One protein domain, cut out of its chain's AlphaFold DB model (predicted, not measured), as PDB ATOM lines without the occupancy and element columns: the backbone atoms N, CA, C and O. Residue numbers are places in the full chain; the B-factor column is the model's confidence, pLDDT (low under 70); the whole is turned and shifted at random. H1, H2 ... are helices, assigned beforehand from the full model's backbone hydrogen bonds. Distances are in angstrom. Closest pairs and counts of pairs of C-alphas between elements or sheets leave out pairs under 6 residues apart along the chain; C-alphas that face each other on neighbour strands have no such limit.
ATOM      1  N   MET A 347     127.433 213.068  28.319       88.69
ATOM      2  CA  MET A 347     126.923 214.406  28.023       88.69
ATOM      3  C   MET A 347     125.748 214.802  28.929       88.69
ATOM      4  O   MET A 347     125.631 215.964  29.313       88.69
ATOM      5  N   HIS A 348     124.909 213.843  29.331       90.69
ATOM      6  CA  HIS A 348     123.854 214.073  30.319       90.69
ATOM      7  C   HIS A 348     124.434 214.384  31.701       90.69
ATOM      8  O   HIS A 348     123.938 215.291  32.366       90.69
ATOM      9  N   ASP A 349     125.506 213.698  32.106       89.06
ATOM     10  CA  ASP A 349     126.206 213.997  33.363       89.06
ATOM     11  C   ASP A 349     126.793 215.418  33.350       89.06
ATOM     12  O   ASP A 349     126.667 216.156  34.328       89.06
ATOM     13  N   LEU A 350     127.380 215.840  32.223       92.19
ATOM     14  CA  LEU A 350     127.907 217.196  32.056       92.19
ATOM     15  C   LEU A 350     126.796 218.256  32.116       92.19
ATOM     16  O   LEU A 350     126.937 219.262  32.811       92.19
ATOM     17  N   LEU A 351     125.674 218.028  31.428       95.69
ATOM     18  CA  LEU A 351     124.517 218.923  31.482       95.69
ATOM     19  C   LEU A 351     123.931 219.003  32.893       95.69
ATOM     20  O   LEU A 351     123.606 220.096  33.348       95.69
ATOM     21  N   ALA A 352     123.839 217.879  33.606       93.06
ATOM     22  CA  ALA A 352     123.379 217.857  34.988       93.06
ATOM     23  C   ALA A 352     124.311 218.660  35.911       93.06
ATOM     24  O   ALA A 352     123.828 219.401  36.764       93.06
ATOM     25  N   LEU A 353     125.634 218.579  35.715       94.62
ATOM     26  CA  LEU A 353     126.604 219.389  36.462       94.62
ATOM     27  C   LEU A 353     126.380 220.890  36.253       94.62
ATOM     28  O   LEU A 353     126.300 221.635  37.227       94.62
ATOM     29  N   TYR A 354     126.240 221.334  35.002       95.69
ATOM     30  CA  TYR A 354     125.991 222.744  34.696       95.69
ATOM     31  C   TYR A 354     124.625 223.228  35.177       95.69
ATOM     32  O   TYR A 354     124.524 224.340  35.689       95.69
ATOM     33  N   TYR A 355     123.592 222.392  35.064       96.19
ATOM     34  CA  TYR A 355     122.265 222.691  35.595       96.19
ATOM     35  C   TYR A 355     122.314 222.891  37.113       96.19
ATOM     36  O   TYR A 355     121.866 223.920  37.608       96.19
ATOM     37  N   ASN A 356     122.940 221.964  37.845       93.31
ATOM     38  CA  ASN A 356     123.084 222.067  39.298       93.31
ATOM     39  C   ASN A 356     123.875 223.317  39.709       93.31
ATOM     40  O   ASN A 356     123.543 223.944  40.707       93.31
ATOM     41  N   LEU A 357     124.900 223.696  38.937       93.69
ATOM     42  CA  LEU A 357     125.664 224.918  39.185       93.69
ATOM     43  C   LEU A 357     124.814 226.181  38.966       93.69
ATOM     44  O   LEU A 357     124.966 227.154  39.693       93.69
ATOM     45  N   LEU A 358     123.922 226.183  37.973       96.00
ATOM     46  CA  LEU A 358     123.029 227.310  37.688       96.00
ATOM     47  C   LEU A 358     121.870 227.438  38.691       96.00
ATOM     48  O   LEU A 358     121.413 228.559  38.932       96.00
ATOM     49  N   ASP A 359     121.416 226.312  39.249       95.00
ATOM     50  CA  ASP A 359     120.273 226.206  40.172       95.00
ATOM     51  C   ASP A 359     120.671 226.348  41.658       95.00
ATOM     52  O   ASP A 359     119.810 226.529  42.518       95.00
ATOM     53  N   ASP A 360     121.967 226.296  42.000       92.69
ATOM     54  CA  ASP A 360     122.415 226.445  43.392       92.69
ATOM     55  C   ASP A 360     122.338 227.911  43.861       92.69
ATOM     56  O   ASP A 360     123.229 228.729  43.619       92.69
ATOM     57  N   GLU A 361     121.271 228.235  44.601       93.06
ATOM     58  CA  GLU A 361     121.032 229.552  45.210       93.06
ATOM     59  C   GLU A 361     122.137 230.002  46.183       93.06
ATOM     60  O   GLU A 361     122.218 231.181  46.527       93.06
ATOM     61  N   ARG A 362     122.998 229.085  46.647       89.62
ATOM     62  CA  ARG A 362     124.097 229.404  47.572       89.62
ATOM     63  C   ARG A 362     125.299 230.019  46.863       89.62
ATOM     64  O   ARG A 362     126.197 230.528  47.534       89.62
ATOM     65  N   ILE A 363     125.348 229.951  45.534       88.75
ATOM     66  CA  ILE A 363     126.445 230.510  44.750       88.75
ATOM     67  C   ILE A 363     126.251 232.018  44.626       88.75
ATOM     68  O   ILE A 363     125.354 232.505  43.936       88.75
ATOM     69  N   ASP A 364     127.138 232.772  45.274       92.00
ATOM     70  CA  ASP A 364     127.218 234.212  45.073       92.00
ATOM     71  C   ASP A 364     127.945 234.529  43.761       92.00
ATOM     72  O   ASP A 364     129.176 234.603  43.683       92.00
ATOM     73  N   TRP A 365     127.143 234.747  42.722       90.38
ATOM     74  CA  TRP A 365     127.602 235.089  41.378       90.38
ATOM     75  C   TRP A 365     128.441 236.369  41.311       90.38
ATOM     76  O   TRP A 365     129.160 236.558  40.332       90.38
ATOM     77  N   SER A 366     128.388 237.241  42.325       90.38
ATOM     78  CA  SER A 366     129.220 238.450  42.362       90.38
ATOM     79  C   SER A 366     130.697 238.164  42.661       90.38
ATOM     80  O   SER A 366     131.566 238.922  42.234       90.38
ATOM     81  N   HIS A 367     130.986 237.043  43.326       86.94
ATOM     82  CA  HIS A 367     132.342 236.581  43.644       86.94
ATOM     83  C   HIS A 367     132.892 235.576  42.619       86.94
ATOM     84  O   HIS A 367     134.038 235.131  42.717       86.94
ATOM     85  N   PHE A 368     132.086 235.204  41.626       86.12
ATOM     86  CA  PHE A 368     132.454 234.234  40.606       86.12
ATOM     87  C   PHE A 368     133.261 234.896  39.486       86.12
ATOM     88  O   PHE A 368     132.870 235.930  38.947       86.12
ATOM     89  N   ARG A 369     134.372 234.269  39.073       88.31
ATOM     90  CA  ARG A 369     135.167 234.756  37.925       88.31
ATOM     91  C   ARG A 369     134.410 234.648  36.596       88.31
ATOM     92  O   ARG A 369     134.748 235.345  35.645       88.31
ATOM     93  N   VAL A 370     133.407 233.771  36.535       93.00
ATOM     94  CA  VAL A 370     132.576 233.517  35.354       93.00
ATOM     95  C   VAL A 370     131.166 234.061  35.620       93.00
ATOM     96  O   VAL A 370     130.515 233.576  36.545       93.00
ATOM     97  N   PRO A 371     130.662 235.040  34.848       94.88
ATOM     98  CA  PRO A 371     129.312 235.564  35.051       94.88
ATOM     99  C   PRO A 371     128.239 234.485  34.868       94.88
ATOM    100  O   PRO A 371     128.359 233.643  33.979       94.88
ATOM    101  N   LYS A 372     127.130 234.572  35.616       95.94
ATOM    102  CA  LYS A 372     125.987 233.648  35.472       95.94
ATOM    103  C   LYS A 372     125.507 233.524  34.018       95.94
ATOM    104  O   LYS A 372     125.345 232.418  33.516       95.94
ATOM    105  N   ALA A 373     125.390 234.655  33.315       96.75
ATOM    106  CA  ALA A 373     124.968 234.701  31.912       96.75
ATOM    107  C   ALA A 373     125.885 233.895  30.969       96.75
ATOM    108  O   ALA A 373     125.415 233.321  29.991       96.75
ATOM    109  N   PHE A 374     127.187 233.808  31.274       97.44
ATOM    110  CA  PHE A 374     128.124 232.990  30.504       97.44
ATOM    111  C   PHE A 374     127.799 231.496  30.656       97.44
ATOM    112  O   PHE A 374     127.791 230.764  29.671       97.44
ATOM    113  N   LEU A 375     127.511 231.041  31.880       97.00
ATOM    114  CA  LEU A 375     127.173 229.642  32.162       97.00
ATOM    115  C   LEU A 375     125.800 229.243  31.617       97.00
ATOM    116  O   LEU A 375     125.657 228.134  31.112       97.00
ATOM    117  N   GLU A 376     124.815 230.141  31.674       97.31
ATOM    118  CA  GLU A 376     123.497 229.927  31.060       97.31
ATOM    119  C   GLU A 376     123.628 229.727  29.544       97.31
ATOM    120  O   GLU A 376     123.038 228.806  28.975       97.31
ATOM    121  N   GLU A 377     124.462 230.539  28.886       97.75
ATOM    122  CA  GLU A 377     124.721 230.409  27.453       97.75
ATOM    123  C   GLU A 377     125.540 229.150  27.123       97.75
ATOM    124  O   GLU A 377     125.259 228.477  26.129       97.75
ATOM    125  N   LEU A 378     126.500 228.778  27.977       97.38
ATOM    126  CA  LEU A 378     127.277 227.543  27.837       97.38
ATOM    127  C   LEU A 378     126.384 226.305  27.944       97.38
ATOM    128  O   LEU A 378     126.467 225.414  27.096       97.38
ATOM    129  N   TYR A 379     125.500 226.272  28.941       97.56
ATOM    130  CA  TYR A 379     124.499 225.222  29.095       97.56
ATOM    131  C   TYR A 379     123.595 225.140  27.860       97.56
ATOM    132  O   TYR A 379     123.397 224.054  27.317       97.56
ATOM    133  N   GLY A 380     123.115 226.284  27.357       96.88
ATOM    134  CA  GLY A 380     122.302 226.349  26.142       96.88
ATOM    135  C   GLY A 380     123.011 225.789  24.903       96.88
ATOM    136  O   GLY A 380     122.410 225.027  24.146       96.88
ATOM    137  N   LEU A 381     124.298 226.104  24.711       96.75
ATOM    138  CA  LEU A 381     125.102 225.551  23.615       96.75
ATOM    139  C   LEU A 381     125.281 224.034  23.752       96.75
ATOM    140  O   LEU A 381     125.047 223.306  22.786       96.75
ATOM    141  N   LEU A 382     125.644 223.545  24.942       95.88
ATOM    142  CA  LEU A 382     125.812 222.113  25.221       95.88
ATOM    143  C   LEU A 382     124.508 221.326  25.036       95.88
ATOM    144  O   LEU A 382     124.515 220.242  24.454       95.88
ATOM    145  N   TYR A 383     123.380 221.894  25.463       95.44
ATOM    146  CA  TYR A 383     122.054 221.317  25.264       95.44
ATOM    147  C   TYR A 383     121.646 221.317  23.780       95.44
ATOM    148  O   TYR A 383     121.052 220.368  23.275       95.44
ATOM    149  N   GLY A 384     122.033 222.345  23.020       93.88
ATOM    150  CA  GLY A 384     121.868 222.350  21.564       93.88
ATOM    151  C   GLY A 384     122.659 221.234  20.869       93.88
ATOM    152  O   GLY A 384     122.171 220.635  19.902       93.88
ATOM    153  N   TYR A 385     123.857 220.910  21.371       90.31
ATOM    154  CA  TYR A 385     124.667 219.801  20.859       90.31
ATOM    155  C   TYR A 385     124.007 218.436  21.084       90.31
ATOM    156  O   TYR A 385     124.046 217.617  20.164       90.31
ATOM    157  N   THR A 386     123.376 218.187  22.239       88.69
ATOM    158  CA  THR A 386     122.677 216.912  22.491       88.69
ATOM    159  C   THR A 386     121.482 216.730  21.567       88.69
ATOM    160  O   THR A 386     121.384 215.704  20.900       88.69
ATOM    161  N   LEU A 387     120.647 217.762  21.417       87.94
ATOM    162  CA  LEU A 387     119.501 217.724  20.500       87.94
ATOM    163  C   LEU A 387     119.927 217.520  19.037       87.94
ATOM    164  O   LEU A 387     119.264 216.820  18.270       87.94
ATOM    165  N   SER A 388     121.056 218.112  18.637       83.94
ATOM    166  CA  SER A 388     121.581 217.974  17.275       83.94
ATOM    167  C   SER A 388     122.204 216.597  17.021       83.94
ATOM    168  O   SER A 388     122.116 216.087  15.901       83.94
ATOM    169  N   ALA A 389     122.817 215.981  18.036       75.69
ATOM    170  CA  ALA A 389     123.457 214.670  17.932       75.69
ATOM    171  C   ALA A 389     122.455 213.544  17.627       75.69
ATOM    172  O   ALA A 389     122.792 212.632  16.866       75.69
ATOM    173  N   ASP A 390     121.223 213.657  18.125       67.94
ATOM    174  CA  ASP A 390     120.140 212.698  17.873       67.94
ATOM    175  C   ASP A 390     119.561 212.798  16.451       67.94
ATOM    176  O   ASP A 390     118.978 211.843  15.934       67.94
ATOM    177  N   SER A 391     119.769 213.932  15.772       55.91
ATOM    178  CA  SER A 391     119.207 214.211  14.440       55.91
ATOM    179  C   SER A 391     120.108 213.811  13.258       55.91
ATOM    180  O   SER A 391     119.666 213.815  12.106       55.91
ATOM    181  N   GLN A 398     131.102 211.142  16.304       58.12
ATOM    182  CA  GLN A 398     130.607 212.188  17.187       58.12
ATOM    183  C   GLN A 398     131.820 212.821  17.889       58.12
ATOM    184  O   GLN A 398     132.695 212.074  18.343       58.12
ATOM    185  N   PRO A 399     131.926 214.163  17.925       64.88
ATOM    186  CA  PRO A 399     132.943 214.822  18.733       64.88
ATOM    187  C   PRO A 399     132.797 214.342  20.178       64.88
ATOM    188  O   PRO A 399     131.678 214.092  20.635       64.88
ATOM    189  N   SER A 400     133.912 214.163  20.888       83.44
ATOM    190  CA  SER A 400     133.808 213.824  22.304       83.44
ATOM    191  C   SER A 400     133.081 214.962  23.028       83.44
ATOM    192  O   SER A 400     133.150 216.118  22.608       83.44
ATOM    193  N   TRP A 401     132.363 214.664  24.110       87.44
ATOM    194  CA  TRP A 401     131.692 215.701  24.904       87.44
ATOM    195  C   TRP A 401     132.681 216.784  25.375       87.44
ATOM    196  O   TRP A 401     132.322 217.956  25.421       87.44
ATOM    197  N   MET A 402     133.946 216.408  25.616       88.75
ATOM    198  CA  MET A 402     135.037 217.341  25.922       88.75
ATOM    199  C   MET A 402     135.302 218.305  24.761       88.75
ATOM    200  O   MET A 402     135.487 219.495  24.987       88.75
ATOM    201  N   ASP A 403     135.288 217.823  23.516       88.12
ATOM    202  CA  ASP A 403     135.483 218.679  22.340       88.12
ATOM    203  C   ASP A 403     134.322 219.666  22.171       88.12
ATOM    204  O   ASP A 403     134.545 220.830  21.835       88.12
ATOM    205  N   ALA A 404     133.087 219.216  22.421       91.56
ATOM    206  CA  ALA A 404     131.899 220.067  22.368       91.56
ATOM    207  C   ALA A 404     131.937 221.161  23.450       91.56
ATOM    208  O   ALA A 404     131.663 222.325  23.160       91.56
ATOM    209  N   GLU A 405     132.345 220.804  24.668       95.75
ATOM    210  CA  GLU A 405     132.532 221.737  25.778       95.75
ATOM    211  C   GLU A 405     133.641 222.754  25.499       95.75
ATOM    212  O   GLU A 405     133.399 223.955  25.573       95.75
ATOM    213  N   ILE A 406     134.831 222.300  25.096       95.25
ATOM    214  CA  ILE A 406     135.960 223.177  24.754       95.25
ATOM    215  C   ILE A 406     135.575 224.143  23.630       95.25
ATOM    216  O   ILE A 406     135.910 225.328  23.688       95.25
ATOM    217  N   HIS A 407     134.860 223.657  22.613       95.75
ATOM    218  CA  HIS A 407     134.392 224.487  21.510       95.75
ATOM    219  C   HIS A 407     133.384 225.547  21.979       95.75
ATOM    220  O   HIS A 407     133.541 226.721  21.643       95.75
ATOM    221  N   ALA A 408     132.386 225.158  22.778       96.56
ATOM    222  CA  ALA A 408     131.390 226.082  23.316       96.56
ATOM    223  C   ALA A 408     132.031 227.140  24.234       96.56
ATOM    224  O   ALA A 408     131.755 228.330  24.086       96.56
ATOM    225  N   VAL A 409     132.958 226.737  25.112       97.12
ATOM    226  CA  VAL A 409     133.709 227.669  25.968       97.12
ATOM    227  C   VAL A 409     134.524 228.639  25.121       97.12
ATOM    228  O   VAL A 409     134.468 229.836  25.377       97.12
ATOM    229  N   ARG A 410     135.218 228.167  24.074       97.12
ATOM    230  CA  ARG A 410     136.001 229.037  23.182       97.12
ATOM    231  C   ARG A 410     135.126 230.086  22.494       97.12
ATOM    232  O   ARG A 410     135.450 231.273  22.530       97.12
ATOM    233  N   GLN A 411     133.990 229.659  21.943       97.06
ATOM    234  CA  GLN A 411     133.023 230.547  21.299       97.06
ATOM    235  C   GLN A 411     132.523 231.639  22.257       97.06
ATOM    236  O   GLN A 411     132.427 232.809  21.881       97.06
ATOM    237  N   LEU A 412     132.232 231.277  23.508       97.31
ATOM    238  CA  LEU A 412     131.773 232.234  24.510       97.31
ATOM    239  C   LEU A 412     132.905 233.127  25.019       97.31
ATOM    240  O   LEU A 412     132.693 234.321  25.204       97.31
ATOM    241  N   THR A 413     134.122 232.615  25.193       96.94
ATOM    242  CA  THR A 413     135.262 233.446  25.610       96.94
ATOM    243  C   THR A 413     135.568 234.533  24.582       96.94
ATOM    244  O   THR A 413     135.801 235.675  24.966       96.94
ATOM    245  N   GLU A 414     135.436 234.236  23.285       95.69
ATOM    246  CA  GLU A 414     135.536 235.240  22.220       95.69
ATOM    247  C   GLU A 414     134.395 236.267  22.295       95.69
ATOM    248  O   GLU A 414     134.639 237.473  22.221       95.69
ATOM    249  N   LYS A 415     133.153 235.807  22.499       97.12
ATOM    250  CA  LYS A 415     131.966 236.674  22.598       97.12
ATOM    251  C   LYS A 415     132.046 237.653  23.774       97.12
ATOM    252  O   LYS A 415     131.690 238.820  23.617       97.12
ATOM    253  N   TYR A 416     132.495 237.184  24.935       96.44
ATOM    254  CA  TYR A 416     132.577 237.974  26.166       96.44
ATOM    255  C   TYR A 416     133.953 238.633  26.385       96.44
ATOM    256  O   TYR A 416     134.134 239.324  27.383       96.44
ATOM    257  N   GLN A 417     134.901 238.462  25.454       96.62
ATOM    258  CA  GLN A 417     136.279 238.973  25.545       96.62
ATOM    259  C   GLN A 417     137.029 238.496  26.802       96.62
ATOM    260  O   GLN A 417     137.805 239.242  27.401       96.62
ATOM    261  N   TYR A 418     136.803 237.244  27.197       96.38
ATOM    262  CA  TYR A 418     137.533 236.609  28.289       96.38
ATOM    263  C   TYR A 418     138.718 235.794  27.777       96.38
ATOM    264  O   TYR A 418     138.700 235.260  26.670       96.38
ATOM    265  N   ASP A 419     139.739 235.657  28.621       96.31
ATOM    266  CA  ASP A 419     140.833 234.723  28.379       96.31
ATOM    267  C   ASP A 419     140.340 233.272  28.517       96.31
ATOM    268  O   ASP A 419     139.760 232.893  29.541       96.31
ATOM    269  N   PHE A 420     140.556 232.464  27.474       95.94
ATOM    270  CA  PHE A 420     140.049 231.092  27.403       95.94
ATOM    271  C   PHE A 420     140.594 230.219  28.535       95.94
ATOM    272  O   PHE A 420     139.820 229.519  29.187       95.94
ATOM    273  N   ASP A 421     141.903 230.283  28.791       93.62
ATOM    274  CA  ASP A 421     142.555 229.435  29.788       93.62
ATOM    275  C   ASP A 421     142.047 229.769  31.197       93.62
ATOM    276  O   ASP A 421     141.716 228.869  31.970       93.62
ATOM    277  N   THR A 422     141.888 231.058  31.503       94.06
ATOM    278  CA  THR A 422     141.358 231.528  32.789       94.06
ATOM    279  C   THR A 422     139.923 231.053  33.035       94.06
ATOM    280  O   THR A 422     139.616 230.555  34.121       94.06
ATOM    281  N   ILE A 423     139.037 231.176  32.039       96.06
ATOM    282  CA  ILE A 423     137.639 230.741  32.170       96.06
ATOM    283  C   ILE A 423     137.546 229.220  32.246       96.06
ATOM    284  O   ILE A 423     136.837 228.696  33.103       96.06
ATOM    285  N   TYR A 424     138.274 228.496  31.397       95.31
ATOM    286  CA  TYR A 424     138.210 227.039  31.370       95.31
ATOM    287  C   TYR A 424     138.723 226.420  32.677       95.31
ATOM    288  O   TYR A 424     138.091 225.508  33.208       95.31
ATOM    289  N   GLN A 425     139.797 226.962  33.262       92.12
ATOM    290  CA  GLN A 425     140.271 226.541  34.585       92.12
ATOM    291  C   GLN A 425     139.233 226.795  35.682       92.12
ATOM    292  O   GLN A 425     138.976 225.916  36.502       92.12
ATOM    293  N   ALA A 426     138.581 227.962  35.668       92.19
ATOM    294  CA  ALA A 426     137.509 228.255  36.613       92.19
ATOM    295  C   ALA A 426     136.346 227.252  36.472       92.19
ATOM    296  O   ALA A 426     135.867 226.719  37.470       92.19
ATOM    297  N   LEU A 427     135.936 226.919  35.243       93.62
ATOM    298  CA  LEU A 427     134.891 225.920  34.989       93.62
ATOM    299  C   LEU A 427     135.263 224.529  35.508       93.62
ATOM    300  O   LEU A 427     134.419 223.865  36.114       93.62
ATOM    301  N   LEU A 428     136.502 224.080  35.296       92.62
ATOM    302  CA  LEU A 428     136.977 222.796  35.818       92.62
ATOM    303  C   LEU A 428     136.939 222.760  37.350       92.62
ATOM    304  O   LEU A 428     136.481 221.769  37.920       92.62
ATOM    305  N   TYR A 429     137.335 223.854  37.998       89.25
ATOM    306  CA  TYR A 429     137.269 223.998  39.449       89.25
ATOM    307  C   TYR A 429     135.827 223.915  39.970       89.25
ATOM    308  O   TYR A 429     135.520 223.083  40.822       89.25
ATOM    309  N   TYR A 430     134.908 224.701  39.401       87.69
ATOM    310  CA  TYR A 430     133.510 224.745  39.852       87.69
ATOM    311  C   TYR A 430     132.725 223.458  39.587       87.69
ATOM    312  O   TYR A 430     131.716 223.197  40.235       87.69
ATOM    313  N   THR A 431     133.195 222.641  38.651       89.56
ATOM    314  CA  THR A 431     132.616 221.326  38.355       89.56
ATOM    315  C   THR A 431     133.353 220.181  39.058       89.56
ATOM    316  O   THR A 431     133.076 219.019  38.767       89.56
ATOM    317  N   TYR A 432     134.272 220.486  39.988       86.56
ATOM    318  CA  TYR A 432     135.073 219.520  40.754       86.56
ATOM    319  C   TYR A 432     135.877 218.546  39.874       86.56
ATOM    320  O   TYR A 432     136.038 217.369  40.202       86.56
TER     321      TYR A 432
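AT A GLANCE: This is residues 347 to 391 and 398 to 432 of the 691 residues of an uncharacterized protein of Ktedonobacteria bacterium brp13 (UniProt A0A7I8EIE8). Four helices follow one another round a small core, each packing on the next: H1 and H2 form an antiparallel helical hairpin, H3 crosses H2 steeply, and H4 folds back from H3 so that its end comes near H1. The long loop between H1 and H2, residues 360 to 371, and the end of the stretch after H2 at Ser 391 lie at the two ends of the longest axis. The printed part has 80 residues with four named helices, H1, H2, H3 and H4 in chain order, and no named strand; the class is all helix. The whole is compact, with a radius of gyration of the C-alphas of 12.3 A and spans of 39 by 26 by 20 A.

HOW THE PARTS SIT: H1, residues 347 to 359, touches H2, residues 372 to 389, at a shallow tilt of 25 degrees, opposite ways. This is a helical hairpin, and its closest C-alphas, those of Tyr 354 and Tyr 379, are 6.3 A apart. H2 touches H3, residues 401 to 416, at a steep tilt of 42 degrees, opposite ways; the closest C-alphas, those of Leu 378 and Ala 408, are 6.3 A apart. H3 touches H4, residues 420 to 430, with its residues 406 to 413 alone, at a steep tilt of 58 degrees, opposite ways; the closest C-alphas are those of Thr 413 and Phe 420, at 5.6 A. H1 and H4 are close but not clearly touching, about perpendicular at 82 degrees, with the closest C-alphas those of Leu 357 and Tyr 430, 7.9 A apart. H1 and H3 are also close but not clearly touching, their closest C-alphas being those of Met 347 and Trp 401, at 5.8 A. H2 and H4 are apart. In H1, H2, H3 and H4 every O i to N i+4 pair is within hydrogen-bond range.

IN THESE COORDINATES: H1 begins at C-alpha 347, at (126.923, 214.406, 28.023), and measures 18.2 A from first to last C-alpha. H2, the longest helix with 18 residues, measures 26.0 A and ends at C-alpha 389, at (123.457, 214.670, 17.932). H3 measures 22.3 A and H4 15.4 A. H4 ends at C-alpha 430, at (133.510, 224.745, 39.852).

THE WHOLE: The two C-alphas farthest apart, those of His 367 and Ser 391, are 39.1 A apart. The link from H1 to H2 is long, with 12 residues, and the link from H3 to H4 is tight, with 3. The link from H2 to H3 runs across the cut: residues 392 to 397 are not printed, and C-alphas 391 and 398 are 11.9 A apart. The mean pLDDT of the printed part is 91.4, and residues 390 to 391 and 398 to 399 are under 70.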